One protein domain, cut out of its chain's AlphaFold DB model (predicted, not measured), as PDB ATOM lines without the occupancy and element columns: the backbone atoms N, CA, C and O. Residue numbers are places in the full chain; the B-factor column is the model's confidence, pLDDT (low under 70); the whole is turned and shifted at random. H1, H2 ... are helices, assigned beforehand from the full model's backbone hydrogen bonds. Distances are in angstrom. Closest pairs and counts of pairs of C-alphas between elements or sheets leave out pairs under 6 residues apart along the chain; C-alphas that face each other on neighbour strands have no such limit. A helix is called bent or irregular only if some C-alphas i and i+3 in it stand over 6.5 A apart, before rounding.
ATOM      1  N   GLU A 221     -29.316 -51.879  16.849       79.81
ATOM      2  CA  GLU A 221     -28.055 -52.291  16.198       79.81
ATOM      3  C   GLU A 221     -26.828 -52.032  17.095       79.81
ATOM      4  O   GLU A 221     -25.932 -52.865  17.168       79.81
ATOM      5  N   ILE A 222     -26.826 -50.932  17.858       82.75
ATOM      6  CA  ILE A 222     -25.772 -50.609  18.836       82.75
ATOM      7  C   ILE A 222     -25.722 -51.624  19.985       82.75
ATOM      8  O   ILE A 222     -24.638 -51.992  20.427       82.75
ATOM      9  N   GLU A 223     -26.872 -52.107  20.463       83.44
ATOM     10  CA  GLU A 223     -26.926 -53.111  21.535       83.44
ATOM     11  C   GLU A 223     -26.343 -54.454  21.073       83.44
ATOM     12  O   GLU A 223     -25.675 -55.134  21.849       83.44
ATOM     13  N   LEU A 224     -26.521 -54.807  19.796       84.12
ATOM     14  CA  LEU A 224     -25.864 -55.974  19.198       84.12
ATOM     15  C   LEU A 224     -24.358 -55.740  18.988       84.12
ATOM     16  O   LEU A 224     -23.558 -56.646  19.221       84.12
ATOM     17  N   LEU A 225     -23.947 -54.526  18.603       88.06
ATOM     18  CA  LEU A 225     -22.527 -54.173  18.471       88.06
ATOM     19  C   LEU A 225     -21.779 -54.237  19.805       88.06
ATOM     20  O   LEU A 225     -20.616 -54.632  19.811       88.06
ATOM     21  N   ALA A 226     -22.440 -53.936  20.926       87.88
ATOM     22  CA  ALA A 226     -21.860 -54.111  22.260       87.88
ATOM     23  C   ALA A 226     -21.396 -55.545  22.525       87.88
ATOM     24  O   ALA A 226     -20.487 -55.741  23.322       87.88
ATOM     25  N   CYS A 227     -22.002 -56.525  21.852       85.81
ATOM     26  CA  CYS A 227     -21.659 -57.937  21.972       85.81
ATOM     27  C   CYS A 227     -20.580 -58.321  20.959       85.81
ATOM     28  O   CYS A 227     -19.518 -58.804  21.335       85.81
ATOM     29  N   ARG A 228     -20.801 -58.002  19.678       86.25
ATOM     30  CA  ARG A 228     -19.864 -58.321  18.583       86.25
ATOM     31  C   ARG A 228     -18.471 -57.740  18.788       86.25
ATOM     32  O   ARG A 228     -17.480 -58.338  18.398       86.25
ATOM     33  N   LEU A 229     -18.403 -56.552  19.377       89.94
ATOM     34  CA  LEU A 229     -17.156 -55.819  19.557       89.94
ATOM     35  C   LEU A 229     -16.561 -55.993  20.964       89.94
ATOM     36  O   LEU A 229     -15.532 -55.392  21.270       89.94
ATOM     37  N   TYR A 230     -17.190 -56.804  21.823       85.38
ATOM     38  CA  TYR A 230     -16.796 -56.964  23.225       85.38
ATOM     39  C   TYR A 230     -15.394 -57.576  23.382       85.38
ATOM     40  O   TYR A 230     -14.636 -57.127  24.243       85.38
ATOM     41  N   HIS A 231     -15.041 -58.553  22.538       86.56
ATOM     42  CA  HIS A 231     -13.764 -59.289  22.602       86.56
ATOM     43  C   HIS A 231     -12.605 -58.595  21.890       86.56
ATOM     44  O   HIS A 231     -11.451 -58.997  22.032       86.56
ATOM     45  N   ILE A 232     -12.894 -57.565  21.100       91.38
ATOM     46  CA  ILE A 232     -11.881 -56.924  20.276       91.38
ATOM     47  C   ILE A 232     -11.114 -55.935  21.143       91.38
ATOM     48  O   ILE A 232     -11.565 -54.818  21.384       91.38
ATOM     49  N   THR A 233      -9.949 -56.361  21.607       92.56
ATOM     50  CA  THR A 233      -9.068 -55.578  22.486       92.56
ATOM     51  C   THR A 233      -7.655 -55.429  21.928       92.56
ATOM     52  O   THR A 233      -6.832 -54.724  22.507       92.56
ATOM     53  N   ASN A 234      -7.354 -56.079  20.797       92.50
ATOM     54  CA  ASN A 234      -6.018 -56.116  20.207       92.50
ATOM     55  C   ASN A 234      -5.714 -54.865  19.363       92.50
ATOM     56  O   ASN A 234      -5.471 -54.946  18.160       92.50
ATOM     57  N   PHE A 235      -5.750 -53.697  20.000       95.31
ATOM     58  CA  PHE A 235      -5.304 -52.427  19.436       95.31
ATOM     59  C   PHE A 235      -4.715 -51.541  20.535       95.31
ATOM     60  O   PHE A 235      -4.965 -51.729  21.724       95.31
ATOM     61  N   THR A 236      -3.912 -50.557  20.143       94.62
ATOM     62  CA  THR A 236      -3.320 -49.584  21.070       94.62
ATOM     63  C   THR A 236      -3.772 -48.174  20.720       94.62
ATOM     64  O   THR A 236      -3.836 -47.814  19.550       94.62
ATOM     65  N   ILE A 237      -4.072 -47.367  21.737       96.19
ATOM     66  CA  ILE A 237      -4.269 -45.919  21.599       96.19
ATOM     67  C   ILE A 237      -2.948 -45.261  21.988       96.19
ATOM     68  O   ILE A 237      -2.509 -45.413  23.130       96.19
ATOM     69  N   ASN A 238      -2.303 -44.594  21.032       94.62
ATOM     70  CA  ASN A 238      -0.934 -44.096  21.188       94.62
ATOM     71  C   ASN A 238      -0.868 -42.836  22.060       94.62
ATOM     72  O   ASN A 238       0.081 -42.659  22.820       94.62
ATOM     73  N   ASP A 239      -1.877 -41.971  21.959       93.62
ATOM     74  CA  ASP A 239      -1.973 -40.761  22.771       93.62
ATOM     75  C   ASP A 239      -2.442 -41.113  24.191       93.62
ATOM     76  O   ASP A 239      -3.592 -41.507  24.415       93.62
ATOM     77  N   SER A 240      -1.537 -40.977  25.163       92.94
ATOM     78  CA  SER A 240      -1.814 -41.293  26.564       92.94
ATOM     79  C   SER A 240      -2.852 -40.366  27.195       92.94
ATOM     80  O   SER A 240      -3.605 -40.817  28.053       92.94
ATOM     81  N   ILE A 241      -2.912 -39.096  26.781       94.12
ATOM     82  CA  ILE A 241      -3.867 -38.118  27.319       94.12
ATOM     83  C   ILE A 241      -5.270 -38.492  26.851       94.12
ATOM     84  O   ILE A 241      -6.174 -38.642  27.677       94.12
ATOM     85  N   ILE A 242      -5.431 -38.733  25.545       93.81
ATOM     86  CA  ILE A 242      -6.706 -39.181  24.974       93.81
ATOM     87  C   ILE A 242      -7.121 -40.508  25.605       93.81
ATOM     88  O   ILE A 242      -8.277 -40.666  25.987       93.81
ATOM     89  N   LYS A 243      -6.190 -41.453  25.781       94.44
ATOM     90  CA  LYS A 243      -6.483 -42.734  26.435       94.44
ATOM     91  C   LYS A 243      -7.044 -42.544  27.848       94.44
ATOM     92  O   LYS A 243      -8.055 -43.162  28.172       94.44
ATOM     93  N   THR A 244      -6.436 -41.690  28.670       93.81
ATOM     94  CA  THR A 244      -6.928 -41.408  30.029       93.81
ATOM     95  C   THR A 244      -8.304 -40.741  30.013       93.81
ATOM     96  O   THR A 244      -9.192 -41.150  30.760       93.81
ATOM     97  N   GLN A 245      -8.523 -39.762  29.134       94.81
ATOM     98  CA  GLN A 245      -9.831 -39.110  28.990       94.81
ATOM     99  C   GLN A 245     -10.916 -40.096  28.527       94.81
ATOM    100  O   GLN A 245     -12.034 -40.085  29.041       94.81
ATOM    101  N   LEU A 246     -10.578 -41.003  27.607       94.81
ATOM    102  CA  LEU A 246     -11.476 -42.071  27.171       94.81
ATOM    103  C   LEU A 246     -11.873 -42.974  28.337       94.81
ATOM    104  O   LEU A 246     -13.065 -43.211  28.522       94.81
ATOM    105  N   GLN A 247     -10.921 -43.426  29.158       94.31
ATOM    106  CA  GLN A 247     -11.218 -44.258  30.332       94.31
ATOM    107  C   GLN A 247     -12.225 -43.581  31.270       94.31
ATOM    108  O   GLN A 247     -13.203 -44.214  31.663       94.31
ATOM    109  N   GLN A 248     -12.071 -42.279  31.533       93.50
ATOM    110  CA  GLN A 248     -13.017 -41.513  32.352       93.50
ATOM    111  C   GLN A 248     -14.427 -41.495  31.744       93.50
ATOM    112  O   GLN A 248     -15.402 -41.818  32.424       93.50
ATOM    113  N   THR A 249     -14.549 -41.202  30.447       95.06
ATOM    114  CA  THR A 249     -15.862 -41.195  29.772       95.06
ATOM    115  C   THR A 249     -16.515 -42.579  29.698       95.06
ATOM    116  O   THR A 249     -17.743 -42.692  29.731       95.06
ATOM    117  N   ILE A 250     -15.718 -43.652  29.640       94.75
ATOM    118  CA  ILE A 250     -16.203 -45.038  29.687       94.75
ATOM    119  C   ILE A 250     -16.689 -45.385  31.104       94.75
ATOM    120  O   ILE A 250     -17.771 -45.960  31.251       94.75
ATOM    121  N   CYS A 251     -15.953 -44.988  32.149       93.19
ATOM    122  CA  CYS A 251     -16.386 -45.102  33.546       93.19
ATOM    123  C   CYS A 251     -17.755 -44.435  33.762       93.19
ATOM    124  O   CYS A 251     -18.681 -45.061  34.284       93.19
ATOM    125  N   GLU A 252     -17.911 -43.189  33.310       92.81
ATOM    126  CA  GLU A 252     -19.177 -42.450  33.385       92.81
ATOM    127  C   GLU A 252     -20.303 -43.158  32.624       92.81
ATOM    128  O   GLU A 252     -21.403 -43.323  33.155       92.81
ATOM    129  N   TYR A 253     -20.019 -43.655  31.416       92.56
ATOM    130  CA  TYR A 253     -20.980 -44.415  30.623       92.56
ATOM    131  C   TYR A 253     -21.515 -45.644  31.375       92.56
ATOM    132  O   TYR A 253     -22.730 -45.852  31.427       92.56
ATOM    133  N   TYR A 254     -20.645 -46.452  31.994       91.94
ATOM    134  CA  TYR A 254     -21.079 -47.633  32.751       91.94
ATOM    135  C   TYR A 254     -21.769 -47.280  34.072       91.94
ATOM    136  O   TYR A 254     -22.710 -47.978  34.469       91.94
ATOM    137  N   LYS A 255     -21.392 -46.168  34.713       91.50
ATOM    138  CA  LYS A 255     -22.105 -45.632  35.880       91.50
ATOM    139  C   LYS A 255     -23.546 -45.271  35.518       91.50
ATOM    140  O   LYS A 255     -24.474 -45.782  36.141       91.50
ATOM    141  N   GLU A 256     -23.749 -44.503  34.449       90.44
ATOM    142  CA  GLU A 256     -25.084 -44.153  33.947       90.44
ATOM    143  C   GLU A 256     -25.877 -45.387  33.502       90.44
ATOM    144  O   GLU A 256     -27.086 -45.482  33.725       90.44
ATOM    145  N   LYS A 257     -25.212 -46.373  32.891       88.38
ATOM    146  CA  LYS A 257     -25.824 -47.648  32.479       88.38
ATOM    147  C   LYS A 257     -26.333 -48.481  33.664       88.38
ATOM    148  O   LYS A 257     -27.213 -49.324  33.469       88.38
ATOM    149  N   SER A 258     -25.795 -48.235  34.856       91.12
ATOM    150  CA  SER A 258     -26.127 -48.925  36.108       91.12
ATOM    151  C   SER A 258     -27.218 -48.220  36.921       91.12
ATOM    152  O   SER A 258     -27.783 -48.810  37.838       91.12
ATOM    153  N   GLU A 259     -27.545 -46.966  36.600       90.31
ATOM    154  CA  GLU A 259     -28.515 -46.181  37.366       90.31
ATOM    155  C   GLU A 259     -29.903 -46.830  37.409       90.31
ATOM    156  O   GLU A 259     -30.544 -47.089  36.384       90.31
ATOM    157  N   GLY A 260     -30.384 -47.043  38.636       88.88
ATOM    158  CA  GLY A 260     -31.694 -47.618  38.921       88.88
ATOM    159  C   GLY A 260     -31.817 -49.112  38.614       88.88
ATOM    160  O   GLY A 260     -32.917 -49.646  38.751       88.88
ATOM    161  N   GLU A 261     -30.756 -49.788  38.178       92.31
ATOM    162  CA  GLU A 261     -30.749 -51.243  38.011       92.31
ATOM    163  C   GLU A 261     -30.769 -51.942  39.374       92.31
ATOM    164  O   GLU A 261     -30.147 -51.487  40.330       92.31
ATOM    165  N   VAL A 262     -31.482 -53.064  39.457       92.88
ATOM    166  CA  VAL A 262     -31.573 -53.867  40.694       92.88
ATOM    167  C   VAL A 262     -30.454 -54.899  40.831       92.88
ATOM    168  O   VAL A 262     -30.219 -55.411  41.920       92.88
ATOM    169  N   LEU A 263     -29.784 -55.228  39.725       92.38
ATOM    170  CA  LEU A 263     -28.689 -56.193  39.686       92.38
ATOM    171  C   LEU A 263     -27.347 -55.523  39.977       92.38
ATOM    172  O   LEU A 263     -27.156 -54.337  39.702       92.38
ATOM    173  N   LYS A 264     -26.374 -56.320  40.430       89.44
ATOM    174  CA  LYS A 264     -24.979 -55.883  40.515       89.44
ATOM    175  C   LYS A 264     -24.436 -55.648  39.104       89.44
ATOM    176  O   LYS A 264     -24.133 -56.596  38.380       89.44
ATOM    177  N   CYS A 265     -24.351 -54.388  38.696       90.56
ATOM    178  CA  CYS A 265     -23.861 -54.021  37.374       90.56
ATOM    179  C   CYS A 265     -22.335 -54.083  37.286       90.56
ATOM    180  O   CYS A 265     -21.624 -53.903  38.275       90.56
ATOM    181  N   TYR A 266     -21.847 -54.315  36.071       87.00
ATOM    182  CA  TYR A 266     -20.443 -54.146  35.730       87.00
ATOM    183  C   TYR A 266     -19.966 -52.721  36.041       87.00
ATOM    184  O   TYR A 266     -20.624 -51.748  35.669       87.00
ATOM    185  N   ASN A 267     -18.807 -52.618  36.690       85.69
ATOM    186  CA  ASN A 267     -18.152 -51.358  36.999       85.69
ATOM    187  C   ASN A 267     -16.814 -51.310  36.263       85.69
ATOM    188  O   ASN A 267     -15.946 -52.132  36.544       85.69
ATOM    189  N   TYR A 268     -16.672 -50.370  35.332       86.50
ATOM    190  CA  TYR A 268     -15.419 -50.177  34.612       86.50
ATOM    191  C   TYR A 268     -14.389 -49.524  35.539       86.50
ATOM    192  O   TYR A 268     -14.734 -48.634  36.318       86.50
ATOM    193  N   THR A 269     -13.132 -49.958  35.464       82.88
ATOM    194  CA  THR A 269     -12.034 -49.369  36.247       82.88
ATOM    195  C   THR A 269     -10.876 -48.969  35.342       82.88
ATOM    196  O   THR A 269     -10.691 -49.546  34.273       82.88
ATOM    197  N   ASP A 270     -10.054 -48.013  35.773       72.12
ATOM    198  CA  ASP A 270      -8.945 -47.477  34.964       72.12
ATOM    199  C   ASP A 270      -7.864 -48.524  34.615       72.12
ATOM    200  O   ASP A 270      -7.043 -48.306  33.722       72.12
ATOM    201  N   ALA A 271      -7.869 -49.680  35.288       72.88
ATOM    202  CA  ALA A 271      -6.991 -50.814  35.002       72.88
ATOM    203  C   ALA A 271      -7.494 -51.711  33.854       72.88
ATOM    204  O   ALA A 271      -6.763 -52.593  33.399       72.88
ATOM    205  N   GLU A 272      -8.732 -51.525  33.391       80.69
ATOM    206  CA  GLU A 272      -9.333 -52.383  32.375       80.69
ATOM    207  C   GLU A 272      -8.926 -52.013  30.948       80.69
ATOM    208  O   GLU A 272      -8.636 -50.861  30.606       80.69
ATOM    209  N   ILE A 273      -8.931 -53.038  30.095       88.31
ATOM    210  CA  ILE A 273      -8.623 -52.918  28.674       88.31
ATOM    211  C   ILE A 273      -9.859 -52.388  27.938       88.31
ATOM    212  O   ILE A 273     -10.951 -52.956  28.031       88.31
ATOM    213  N   ILE A 274      -9.660 -51.318  27.169       93.25
ATOM    214  CA  ILE A 274     -10.678 -50.734  26.291       93.25
ATOM    215  C   ILE A 274     -10.920 -51.705  25.132       93.25
ATOM    216  O   ILE A 274      -9.987 -52.028  24.397       93.25
ATOM    217  N   ASN A 275     -12.162 -52.154  24.948       93.62
ATOM    218  CA  ASN A 275     -12.539 -52.903  23.750       93.62
ATOM    219  C   ASN A 275     -13.054 -51.970  22.640       93.62
ATOM    220  O   ASN A 275     -13.280 -50.779  22.852       93.62
ATOM    221  N   ALA A 276     -13.249 -52.507  21.438       95.50
ATOM    222  CA  ALA A 276     -13.666 -51.735  20.269       95.50
ATOM    223  C   ALA A 276     -15.013 -51.012  20.458       95.50
ATOM    224  O   ALA A 276     -15.190 -49.901  19.955       95.50
ATOM    225  N   TYR A 277     -15.958 -51.604  21.197       94.19
ATOM    226  CA  TYR A 277     -17.222 -50.938  21.520       94.19
ATOM    227  C   TYR A 277     -17.005 -49.742  22.450       94.19
ATOM    228  O   TYR A 277     -17.466 -48.637  22.154       94.19
ATOM    229  N   ASP A 278     -16.285 -49.962  23.554       94.62
ATOM    230  CA  ASP A 278     -15.985 -48.933  24.548       94.62
ATOM    231  C   ASP A 278     -15.221 -47.771  23.919       94.62
ATOM    232  O   ASP A 278     -15.511 -46.618  24.224       94.62
ATOM    233  N   PHE A 279     -14.292 -48.064  23.003       96.44
ATOM    234  CA  PHE A 279     -13.566 -47.049  22.252       96.44
ATOM    235  C   PHE A 279     -14.520 -46.120  21.494       96.44
ATOM    236  O   PHE A 279     -14.455 -44.909  21.678       96.44
ATOM    237  N   ILE A 280     -15.431 -46.657  20.674       96.62
ATOM    238  CA  ILE A 280     -16.319 -45.822  19.850       96.62
ATOM    239  C   ILE A 280     -17.297 -45.016  20.715       96.62
ATOM    240  O   ILE A 280     -17.485 -43.822  20.475       96.62
ATOM    241  N   VAL A 281     -17.907 -45.647  21.724       95.06
ATOM    242  CA  VAL A 281     -18.873 -44.985  22.621       95.06
ATOM    243  C   VAL A 281     -18.189 -43.941  23.499       95.06
ATOM    244  O   VAL A 281     -18.665 -42.809  23.596       95.06
ATOM    245  N   GLY A 282     -17.065 -44.311  24.117       95.69
ATOM    246  CA  GLY A 282     -16.252 -43.417  24.933       95.69
ATOM    247  C   GLY A 282     -15.763 -42.228  24.119       95.69
ATOM    248  O   GLY A 282     -15.920 -41.089  24.546       95.69
ATOM    249  N   PHE A 283     -15.284 -42.459  22.895       97.75
ATOM    250  CA  PHE A 283     -14.769 -41.381  22.057       97.75
ATOM    251  C   PHE A 283     -15.859 -40.420  21.581       97.75
ATOM    252  O   PHE A 283     -15.654 -39.208  21.624       97.75
ATOM    253  N   GLN A 284     -17.047 -40.915  21.219       97.25
ATOM    254  CA  GLN A 284     -18.166 -40.021  20.906       97.25
ATOM    255  C   GLN A 284     -18.574 -39.183  22.124       97.25
ATOM    256  O   GLN A 284     -18.831 -37.990  21.985       97.25
ATOM    257  N   ASN A 285     -18.606 -39.782  23.317       96.62
ATOM    258  CA  ASN A 285     -18.944 -39.067  24.547       96.62
ATOM    259  C   ASN A 285     -17.852 -38.057  24.950       96.62
ATOM    260  O   ASN A 285     -18.174 -36.967  25.415       96.62
ATOM    261  N   LEU A 286     -16.575 -38.364  24.710       97.00
ATOM    262  CA  LEU A 286     -15.471 -37.420  24.887       97.00
ATOM    263  C   LEU A 286     -15.624 -36.206  23.960       97.00
ATOM    264  O   LEU A 286     -15.532 -35.060  24.405       97.00
ATOM    265  N   CYS A 287     -15.929 -36.442  22.683       96.88
ATOM    266  CA  CYS A 287     -16.201 -35.363  21.740       96.88
ATOM    267  C   CYS A 287     -17.477 -34.589  22.094       96.88
ATOM    268  O   CYS A 287     -17.488 -33.380  21.908       96.88
ATOM    269  N   HIS A 288     -18.514 -35.230  22.641       95.31
ATOM    270  CA  HIS A 288     -19.708 -34.547  23.160       95.31
ATOM    271  C   HIS A 288     -19.365 -33.554  24.278       95.31
ATOM    272  O   HIS A 288     -19.838 -32.422  24.260       95.31
ATOM    273  N   ASN A 289     -18.489 -33.947  25.206       94.69
ATOM    274  CA  ASN A 289     -18.037 -33.071  26.290       94.69
ATOM    275  C   ASN A 289     -17.175 -31.895  25.785       94.69
ATOM    276  O   ASN A 289     -17.027 -30.899  26.485       94.69
ATOM    277  N   THR A 290     -16.608 -32.011  24.580       94.12
ATOM    278  CA  THR A 290     -15.721 -31.000  23.978       94.12
ATOM    279  C   THR A 290     -16.458 -30.085  22.993       94.12
ATOM    280  O   THR A 290     -16.184 -28.888  22.929       94.12
ATOM    281  N   TYR A 291     -17.400 -30.632  22.221       91.81
ATOM    282  CA  TYR A 291     -18.069 -29.964  21.108       91.81
ATOM    283  C   TYR A 291     -19.591 -30.031  21.266       91.81
ATOM    284  O   TYR A 291     -20.199 -31.094  21.138       91.81
ATOM    285  N   ASN A 292     -20.230 -28.868  21.426       86.06
ATOM    286  CA  ASN A 292     -21.674 -28.754  21.682       86.06
ATOM    287  C   ASN A 292     -22.577 -29.331  20.574       86.06
ATOM    288  O   ASN A 292     -23.749 -29.601  20.822       86.06
ATOM    289  N   PHE A 293     -22.065 -29.486  19.350       89.62
ATOM    290  CA  PHE A 293     -22.814 -30.048  18.223       89.62
ATOM    291  C   PHE A 293     -22.722 -31.580  18.132       89.62
ATOM    292  O   PHE A 293     -23.451 -32.179  17.347       89.62
ATOM    293  N   ILE A 294     -21.841 -32.235  18.895       93.12
ATOM    294  CA  ILE A 294     -21.783 -33.697  18.952       93.12
ATOM    295  C   ILE A 294     -22.755 -34.164  20.026       93.12
ATOM    296  O   ILE A 294     -22.604 -33.827  21.192       93.12
ATOM    297  N   GLU A 295     -23.754 -34.955  19.651       90.81
ATOM    298  CA  GLU A 295     -24.654 -35.581  20.620       90.81
ATOM    299  C   GLU A 295     -23.960 -36.748  21.338       90.81
ATOM    300  O   GLU A 295     -23.184 -37.508  20.741       90.81
ATOM    301  N   LYS A 296     -24.303 -36.940  22.615       91.06
ATOM    302  CA  LYS A 296     -23.933 -38.143  23.365       91.06
ATOM    303  C   LYS A 296     -24.440 -39.393  22.641       91.06
ATOM    304  O   LYS A 296     -25.444 -39.345  21.930       91.06
ATOM    305  N   THR A 297     -23.758 -40.522  22.819       87.44
ATOM    306  CA  THR A 297     -24.145 -41.784  22.171       87.44
ATOM    307  C   THR A 297     -25.612 -42.133  22.458       87.44
ATOM    308  O   THR A 297     -25.994 -42.356  23.608       87.44
ATOM    309  N   ASP A 298     -26.428 -42.200  21.403       77.44
ATOM    310  CA  ASP A 298     -27.838 -42.586  21.456       77.44
ATOM    311  C   ASP A 298     -28.033 -44.060  21.076       77.44
ATOM    312  O   ASP A 298     -27.148 -44.686  20.505       77.44
ATOM    313  N   TYR A 299     -29.200 -44.631  21.391       70.75
ATOM    314  CA  TYR A 299     -29.544 -46.016  21.025       70.75
ATOM    315  C   TYR A 299     -30.518 -46.100  19.838       70.75
ATOM    316  O   TYR A 299     -30.973 -47.190  19.495       70.75
ATOM    317  N   ASN A 300     -30.865 -44.970  19.212       71.81
ATOM    318  CA  ASN A 300     -31.834 -44.901  18.114       71.81
ATOM    319  C   ASN A 300     -31.140 -45.092  16.755       71.81
ATOM    320  O   ASN A 300     -30.659 -44.137  16.134       71.81
ATOM    321  N   GLY A 301     -31.117 -46.338  16.278       79.31
ATOM    322  CA  GLY A 301     -30.321 -46.731  15.111       79.31
ATOM    323  C   GLY A 301     -28.824 -46.696  15.422       79.31
ATOM    324  O   GLY A 301     -28.438 -46.754  16.583       79.31
ATOM    325  N   LEU A 302     -27.981 -46.602  14.393       86.69
ATOM    326  CA  LEU A 302     -26.531 -46.480  14.556       86.69
ATOM    327  C   LEU A 302     -26.134 -45.048  14.976       86.69
ATOM    328  O   LEU A 302     -26.657 -44.072  14.417       86.69
ATOM    329  N   SER A 303     -25.218 -44.918  15.940       91.62
ATOM    330  CA  SER A 303     -24.745 -43.620  16.442       91.62
ATOM    331  C   SER A 303     -23.820 -42.951  15.422       91.62
ATOM    332  O   SER A 303     -23.391 -43.575  14.446       91.62
ATOM    333  N   LEU A 304     -23.528 -41.663  15.622       94.06
ATOM    334  CA  LEU A 304     -22.710 -40.877  14.699       94.06
ATOM    335  C   LEU A 304     -21.327 -41.510  14.480       94.06
ATOM    336  O   LEU A 304     -20.932 -41.715  13.334       94.06
ATOM    337  N   PHE A 305     -20.613 -41.878  15.546       96.06
ATOM    338  CA  PHE A 305     -19.241 -42.379  15.413       96.06
ATOM    339  C   PHE A 305     -19.197 -43.806  14.878       96.06
ATOM    340  O   PHE A 305     -18.322 -44.116  14.073       96.06
ATOM    341  N   PHE A 306     -20.182 -44.649  15.200       94.75
ATOM    342  CA  PHE A 306     -20.300 -45.947  14.537       94.75
ATOM    343  C   PHE A 306     -20.568 -45.800  13.031       94.75
ATOM    344  O   PHE A 306     -20.010 -46.566  12.247       94.75
ATOM    345  N   LYS A 307     -21.370 -44.814  12.596       93.44
ATOM    346  CA  LYS A 307     -21.561 -44.520  11.162       93.44
ATOM    347  C   LYS A 307     -20.263 -44.071  10.495       93.44
ATOM    348  O   LYS A 307     -19.922 -44.588   9.436       93.44
ATOM    349  N   LEU A 308     -19.534 -43.150  11.126       96.31
ATOM    350  CA  LEU A 308     -18.249 -42.655  10.625       96.31
ATOM    351  C   LEU A 308     -17.231 -43.795  10.493       96.31
ATOM    352  O   LEU A 308     -16.652 -43.980   9.425       96.31
ATOM    353  N   TYR A 309     -17.085 -44.614  11.535       96.69
ATOM    354  CA  TYR A 309     -16.166 -45.752  11.530       96.69
ATOM    355  C   TYR A 309     -16.539 -46.789  10.464       96.69
ATOM    356  O   TYR A 309     -15.686 -47.228   9.694       96.69
ATOM    357  N   LYS A 310     -17.834 -47.127  10.355       94.31
ATOM    358  CA  LYS A 310     -18.358 -48.052   9.337       94.31
ATOM    359  C   LYS A 310     -17.973 -47.636   7.923       94.31
ATOM    360  O   LYS A 310     -17.665 -48.496   7.106       94.31
ATOM    361  N   THR A 311     -18.012 -46.343   7.635       94.50
ATOM    362  CA  THR A 311     -17.745 -45.822   6.292       94.50
ATOM    363  C   THR A 311     -16.265 -45.749   5.976       94.50
ATOM    364  O   THR A 311     -15.890 -45.966   4.828       94.50
ATOM    365  N   LEU A 312     -15.424 -45.496   6.979       96.00
ATOM    366  CA  LEU A 312     -13.976 -45.439   6.793       96.00
ATOM    367  C   LEU A 312     -13.334 -46.828   6.734       96.00
ATOM    368  O   LEU A 312     -12.444 -47.039   5.917       96.00
ATOM    369  N   TYR A 313     -13.788 -47.765   7.573       95.62
ATOM    370  CA  TYR A 313     -13.091 -49.041   7.795       95.62
ATOM    371  C   TYR A 313     -14.011 -50.273   7.818       95.62
ATOM    372  O   TYR A 313     -13.531 -51.405   7.784       95.62
ATOM    373  N   GLY A 314     -15.331 -50.086   7.891       92.31
ATOM    374  CA  GLY A 314     -16.290 -51.159   8.174       92.31
ATOM    375  C   GLY A 314     -16.455 -51.450   9.673       92.31
ATOM    376  O   GLY A 314     -15.704 -50.958  10.510       92.31
ATOM    377  N   LEU A 315     -17.464 -52.258  10.026       89.00
ATOM    378  CA  LEU A 315     -17.780 -52.664  11.413       89.00
ATOM    379  C   LEU A 315     -17.557 -54.165  11.644       89.00
ATOM    380  O   LEU A 315     -18.408 -54.841  12.219       89.00
ATOM    381  N   ASN A 316     -16.461 -54.712  11.127       86.19
ATOM    382  CA  ASN A 316     -16.102 -56.111  11.355       86.19
ATOM    383  C   ASN A 316     -14.987 -56.210  12.401       86.19
ATOM    384  O   ASN A 316     -14.327 -55.224  12.707       86.19
ATOM    385  N   GLU A 317     -14.771 -57.401  12.954       84.88
ATOM    386  CA  GLU A 317     -13.771 -57.586  14.012       84.88
ATOM    387  C   GLU A 317     -12.359 -57.189  13.559       84.88
ATOM    388  O   GLU A 317     -11.582 -56.614  14.317       84.88
ATOM    389  N   THR A 318     -12.060 -57.422  12.281       90.00
ATOM    390  CA  THR A 318     -10.767 -57.129  11.661       90.00
ATOM    391  C   THR A 318     -10.521 -55.644  11.386       90.00
ATOM    392  O   THR A 318      -9.388 -55.279  11.083       90.00
ATOM    393  N   SER A 319     -11.535 -54.775  11.470       94.62
ATOM    394  CA  SER A 319     -11.375 -53.353  11.143       94.62
ATOM    395  C   SER A 319     -10.788 -52.533  12.291       94.62
ATOM    396  O   SER A 319     -10.403 -51.387  12.070       94.62
ATOM    397  N   TYR A 320     -10.669 -53.090  13.496       95.75
ATOM    398  CA  TYR A 320     -10.146 -52.415  14.690       95.75
ATOM    399  C   TYR A 320      -8.662 -52.711  14.913       95.75
ATOM    400  O   TYR A 320      -8.268 -53.336  15.895       95.75
ATOM    401  N   THR A 321      -7.827 -52.262  13.978       96.88
ATOM    402  CA  THR A 321      -6.367 -52.310  14.111       96.88
ATOM    403  C   THR A 321      -5.853 -51.082  14.869       96.88
ATOM    404  O   THR A 321      -6.513 -50.042  14.904       96.88
ATOM    405  N   THR A 322      -4.647 -51.166  15.443       97.31
ATOM    406  CA  THR A 322      -3.963 -50.002  16.043       97.31
ATOM    407  C   THR A 322      -3.899 -48.820  15.072       97.31
ATOM    408  O   THR A 322      -4.155 -47.691  15.474       97.31
ATOM    409  N   GLU A 323      -3.609 -49.066  13.795       97.69
ATOM    410  CA  GLU A 323      -3.576 -48.025  12.762       97.69
ATOM    411  C   GLU A 323      -4.950 -47.367  12.585       97.69
ATOM    412  O   GLU A 323      -5.085 -46.171  12.833       97.69
ATOM    413  N   ASN A 324      -5.995 -48.150  12.291       98.00
ATOM    414  CA  ASN A 324      -7.339 -47.620  12.042       98.00
ATOM    415  C   ASN A 324      -7.906 -46.859  13.248       98.00
ATOM    416  O   ASN A 324      -8.566 -45.836  13.073       98.00
ATOM    417  N   VAL A 325      -7.650 -47.335  14.473       98.12
ATOM    418  CA  VAL A 325      -8.102 -46.678  15.709       98.12
ATOM    419  C   VAL A 325      -7.446 -45.307  15.878       98.12
ATOM    420  O   VAL A 325      -8.150 -44.324  16.109       98.12
ATOM    421  N   ASN A 326      -6.121 -45.210  15.732       98.25
ATOM    422  CA  ASN A 326      -5.425 -43.928  15.885       98.25
ATOM    423  C   ASN A 326      -5.720 -42.973  14.718       98.25
ATOM    424  O   ASN A 326      -5.916 -41.777  14.945       98.25
ATOM    425  N   ASP A 327      -5.849 -43.492  13.496       97.94
ATOM    426  CA  ASP A 327      -6.283 -42.710  12.339       97.94
ATOM    427  C   ASP A 327      -7.703 -42.173  12.525       97.94
ATOM    428  O   ASP A 327      -7.975 -41.013  12.218       97.94
ATOM    429  N   PHE A 328      -8.616 -42.977  13.079       98.50
ATOM    430  CA  PHE A 328      -9.963 -42.518  13.407       98.50
ATOM    431  C   PHE A 328      -9.942 -41.373  14.421       98.50
ATOM    432  O   PHE A 328     -10.582 -40.351  14.183       98.50
ATOM    433  N   ILE A 329      -9.174 -41.501  15.512       98.44
ATOM    434  CA  ILE A 329      -9.013 -40.430  16.510       98.44
ATOM    435  C   ILE A 329      -8.552 -39.138  15.833       98.44
ATOM    436  O   ILE A 329      -9.156 -38.080  16.020       98.44
ATOM    437  N   LYS A 330      -7.519 -39.239  14.993       98.19
ATOM    438  CA  LYS A 330      -6.956 -38.113  14.249       98.19
ATOM    439  C   LYS A 330      -7.985 -37.457  13.326       98.19
ATOM    440  O   LYS A 330      -8.177 -36.244  13.399       98.19
ATOM    441  N   TYR A 331      -8.661 -38.238  12.482       98.56
ATOM    442  CA  TYR A 331      -9.641 -37.718  11.525       98.56
ATOM    443  C   TYR A 331     -10.836 -37.061  12.212       98.56
ATOM    444  O   TYR A 331     -11.289 -36.006  11.768       98.56
ATOM    445  N   ILE A 332     -11.339 -37.651  13.295       98.44
ATOM    446  CA  ILE A 332     -12.469 -37.100  14.043       98.44
ATOM    447  C   ILE A 332     -12.077 -35.809  14.754       98.44
ATOM    448  O   ILE A 332     -12.785 -34.817  14.601       98.44
ATOM    449  N   ASN A 333     -10.950 -35.785  15.471       97.81
ATOM    450  CA  ASN A 333     -10.495 -34.571  16.151       97.81
ATOM    451  C   ASN A 333     -10.267 -33.428  15.156       97.81
ATOM    452  O   ASN A 333     -10.746 -32.319  15.383       97.81
ATOM    453  N   TYR A 334      -9.618 -33.712  14.021       98.44
ATOM    454  CA  TYR A 334      -9.448 -32.734  12.949       98.44
ATOM    455  C   TYR A 334     -10.796 -32.212  12.438       98.44
ATOM    456  O   TYR A 334     -11.027 -31.006  12.388       98.44
ATOM    457  N   SER A 335     -11.718 -33.117  12.115       98.50
ATOM    458  CA  SER A 335     -12.995 -32.744  11.502       98.50
ATOM    459  C   SER A 335     -13.904 -31.970  12.449       98.50
ATOM    460  O   SER A 335     -14.538 -30.998  12.040       98.50
ATOM    461  N   CYS A 336     -13.944 -32.364  13.723       98.19
ATOM    462  CA  CYS A 336     -14.659 -31.627  14.756       98.19
ATOM    463  C   CYS A 336     -14.028 -30.251  14.999       98.19
ATOM    464  O   CYS A 336     -14.766 -29.281  15.151       98.19
ATOM    465  N   ASN A 337     -12.694 -30.135  14.986       97.94
ATOM    466  CA  ASN A 337     -12.027 -28.843  15.130       97.94
ATOM    467  C   ASN A 337     -12.363 -27.890  13.972       97.94
ATOM    468  O   ASN A 337     -12.825 -26.780  14.218       97.94
ATOM    469  N   ILE A 338     -12.234 -28.348  12.722       98.19
ATOM    470  CA  ILE A 338     -12.599 -27.554  11.538       98.19
ATOM    471  C   ILE A 338     -14.065 -27.118  11.598       98.19
ATOM    472  O   ILE A 338     -14.363 -25.944  11.395       98.19
ATOM    473  N   LEU A 339     -14.989 -28.035  11.908       97.00
ATOM    474  CA  LEU A 339     -16.407 -27.692  12.006       97.00
ATOM    475  C   LEU A 339     -16.672 -26.680  13.130       97.00
ATOM    476  O   LEU A 339     -17.460 -25.755  12.945       97.00
ATOM    477  N   ASN A 340     -16.003 -26.822  14.274       94.12
ATOM    478  CA  ASN A 340     -16.106 -25.861  15.364       94.12
ATOM    479  C   ASN A 340     -15.617 -24.473  14.930       94.12
ATOM    480  O   ASN A 340     -16.321 -23.493  15.147       94.12
ATOM    481  N   GLU A 341     -14.465 -24.380  14.267       93.88
ATOM    482  CA  GLU A 341     -13.945 -23.113  13.742       93.88
ATOM    483  C   GLU A 341     -14.891 -22.476  12.718       93.88
ATOM    484  O   GLU A 341     -15.152 -21.274  12.792       93.88
ATOM    485  N   VAL A 342     -15.481 -23.272  11.817       93.38
ATOM    486  CA  VAL A 342     -16.508 -22.792  10.878       93.38
ATOM    487  C   VAL A 342     -17.700 -22.214  11.638       93.38
ATOM    488  O   VAL A 342     -18.079 -21.070  11.388       93.38
ATOM    489  N   ILE A 343     -18.244 -22.946  12.614       89.69
ATOM    490  CA  ILE A 343     -19.372 -22.491  13.440       89.69
ATOM    491  C   ILE A 343     -19.027 -21.186  14.170       89.69
ATOM    492  O   ILE A 343     -19.821 -20.249  14.129       89.69
ATOM    493  N   GLN A 344     -17.844 -21.083  14.783       85.19
ATOM    494  CA  GLN A 344     -17.408 -19.859  15.466       85.19
ATOM    495  C   GLN A 344     -17.229 -18.685  14.494       85.19
ATOM    496  O   GLN A 344     -17.573 -17.555  14.828       85.19
ATOM    497  N   SER A 345     -16.745 -18.937  13.274       83.31
ATOM    498  CA  SER A 345     -16.558 -17.903  12.248       83.31
ATOM    499  C   SER A 345     -17.874 -17.377  11.658       83.31
ATOM    500  O   SER A 345     -17.955 -16.201  11.284       83.31
ATOM    501  N   MET A 346     -18.894 -18.243  11.591       82.81
ATOM    502  CA  MET A 346     -20.252 -17.927  11.146       82.81
ATOM    503  C   MET A 346     -21.065 -17.216  12.234       82.81
ATOM    504  O   MET A 346     -21.943 -16.419  11.915       82.81
ATOM    505  N   PHE A 347     -20.789 -17.520  13.505       75.88
ATOM    506  CA  PHE A 347     -21.594 -17.123  14.659       75.88
ATOM    507  C   PHE A 347     -20.747 -16.527  15.785       75.88
ATOM    508  O   PHE A 347     -20.880 -16.947  16.936       75.88
ATOM    509  N   THR A 348     -19.886 -15.555  15.472       69.56
ATOM    510  CA  THR A 348     -18.953 -14.994  16.461       69.56
ATOM    511  C   THR A 348     -19.701 -14.495  17.700       69.56
ATOM    512  O   THR A 348     -20.644 -13.707  17.608       69.56
ATOM    513  N   THR A 349     -19.288 -14.948  18.885       63.78
ATOM    514  CA  THR A 349     -19.943 -14.590  20.159       63.78
ATOM    515  C   THR A 349     -19.914 -13.085  20.433       63.78
ATOM    516  O   THR A 349     -20.843 -12.564  21.041       63.78
ATOM    517  N   GLN A 350     -18.912 -12.375  19.899       62.22
ATOM    518  CA  GLN A 350     -18.746 -10.921  20.021       62.22
ATOM    519  C   GLN A 350     -19.962 -10.124  19.520       62.22
ATOM    520  O   GLN A 350     -20.376  -9.174  20.168       62.22
ATOM    521  N   LEU A 351     -20.564 -10.526  18.394       61.16
ATOM    522  CA  LEU A 351     -21.733  -9.847  17.818       61.16
ATOM    523  C   LEU A 351     -23.038 -10.610  18.051       61.16
ATOM    524  O   LEU A 351     -24.116 -10.013  18.142       61.16
ATOM    525  N   ASN A 352     -22.960 -11.940  18.107       56.94
ATOM    526  CA  ASN A 352     -24.131 -12.801  18.087       56.94
ATOM    527  C   ASN A 352     -24.963 -12.681  19.368       56.94
ATOM    528  O   ASN A 352     -26.181 -12.572  19.278       56.94
ATOM    529  N   ASP A 353     -24.347 -12.615  20.548       62.12
ATOM    530  CA  ASP A 353     -25.101 -12.672  21.807       62.12
ATOM    531  C   ASP A 353     -25.935 -11.409  22.084       62.12
ATOM    532  O   ASP A 353     -27.006 -11.507  22.690       62.12
ATOM    533  N   ILE A 354     -25.501 -10.253  21.569       59.00
ATOM    534  CA  ILE A 354     -26.138  -8.946  21.787       59.00
ATOM    535  C   ILE A 354     -27.188  -8.635  20.704       59.00
ATOM    536  O   ILE A 354     -28.335  -8.318  21.018       59.00
TER     537      ILE A 354
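What this domain is: This is residues 221 to 354 of the 619 residues of an uncharacterized protein of viral metagenome (UniProt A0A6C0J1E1). Helix H3 makes the core, with H2 crossing it, H4 packed on another side and the long helix H5 running beside it; H1 sits by the first residues of H3. The last residues of H5 and the small H6 stick out as an arm, and residues 259 to 264 stick out as a loop. The printed part has 134 residues with six named helices, H1 to H6 in order, no named strand, and is all helix. It is compact, with a radius of gyration of the C-alphas of 16.1 A and spans of 51 by 37 by 30 A.

Where its parts are: Find C-alpha 221 at (-28.055, -52.291, 16.198), where H1 begins and runs to residue 228. H2 follows at residues 240 to 258, 27.2 A long, then H3 at residues 276 to 290, 21.2 A. H4 takes residues 304 to 313. From C-alpha 322 at (-3.963, -50.002, 16.043), H5 runs 36.3 A to residue 346. H6, residues 349 to 354, ends at (-26.138, -8.946, 21.787); it is only just irregular, with C-alphas 350 and 353 6.8 A apart.

How they stand to each other: H1 is close to H3 but not clearly touching, the closest C-alphas, Ala 226 and Tyr 277, being 5.7 A apart. With residues 245 to 253 alone, H2 touches H3, about perpendicular at 82 degrees; look at C-alphas 250 and 282, the closest, 5.0 A apart. H3, with residues 280 to 284 alone, touches H4, closest at C-alphas 284 and 305, 6.1 A. H3 and H5 are near each other, with 16 pairs of C-alphas within 10 A. H5 and H6 meet only through their link. Every O i to N i+4 pair is within hydrogen-bond range in H2, H3, H4 and H5, against 3 of 4 in H1 and 0 of 2 in H6, where 0 of 3 O i to N i+3 pairs are.

The domain as a whole: The C-alphas of His 231 and Ile 354 are the two farthest apart, at 51.8 A. The printed part has no cut; the links H1 to H2, H2 to H3 and H3 to H4 are long. Look for pLDDT under 70 at residues 348 to 354.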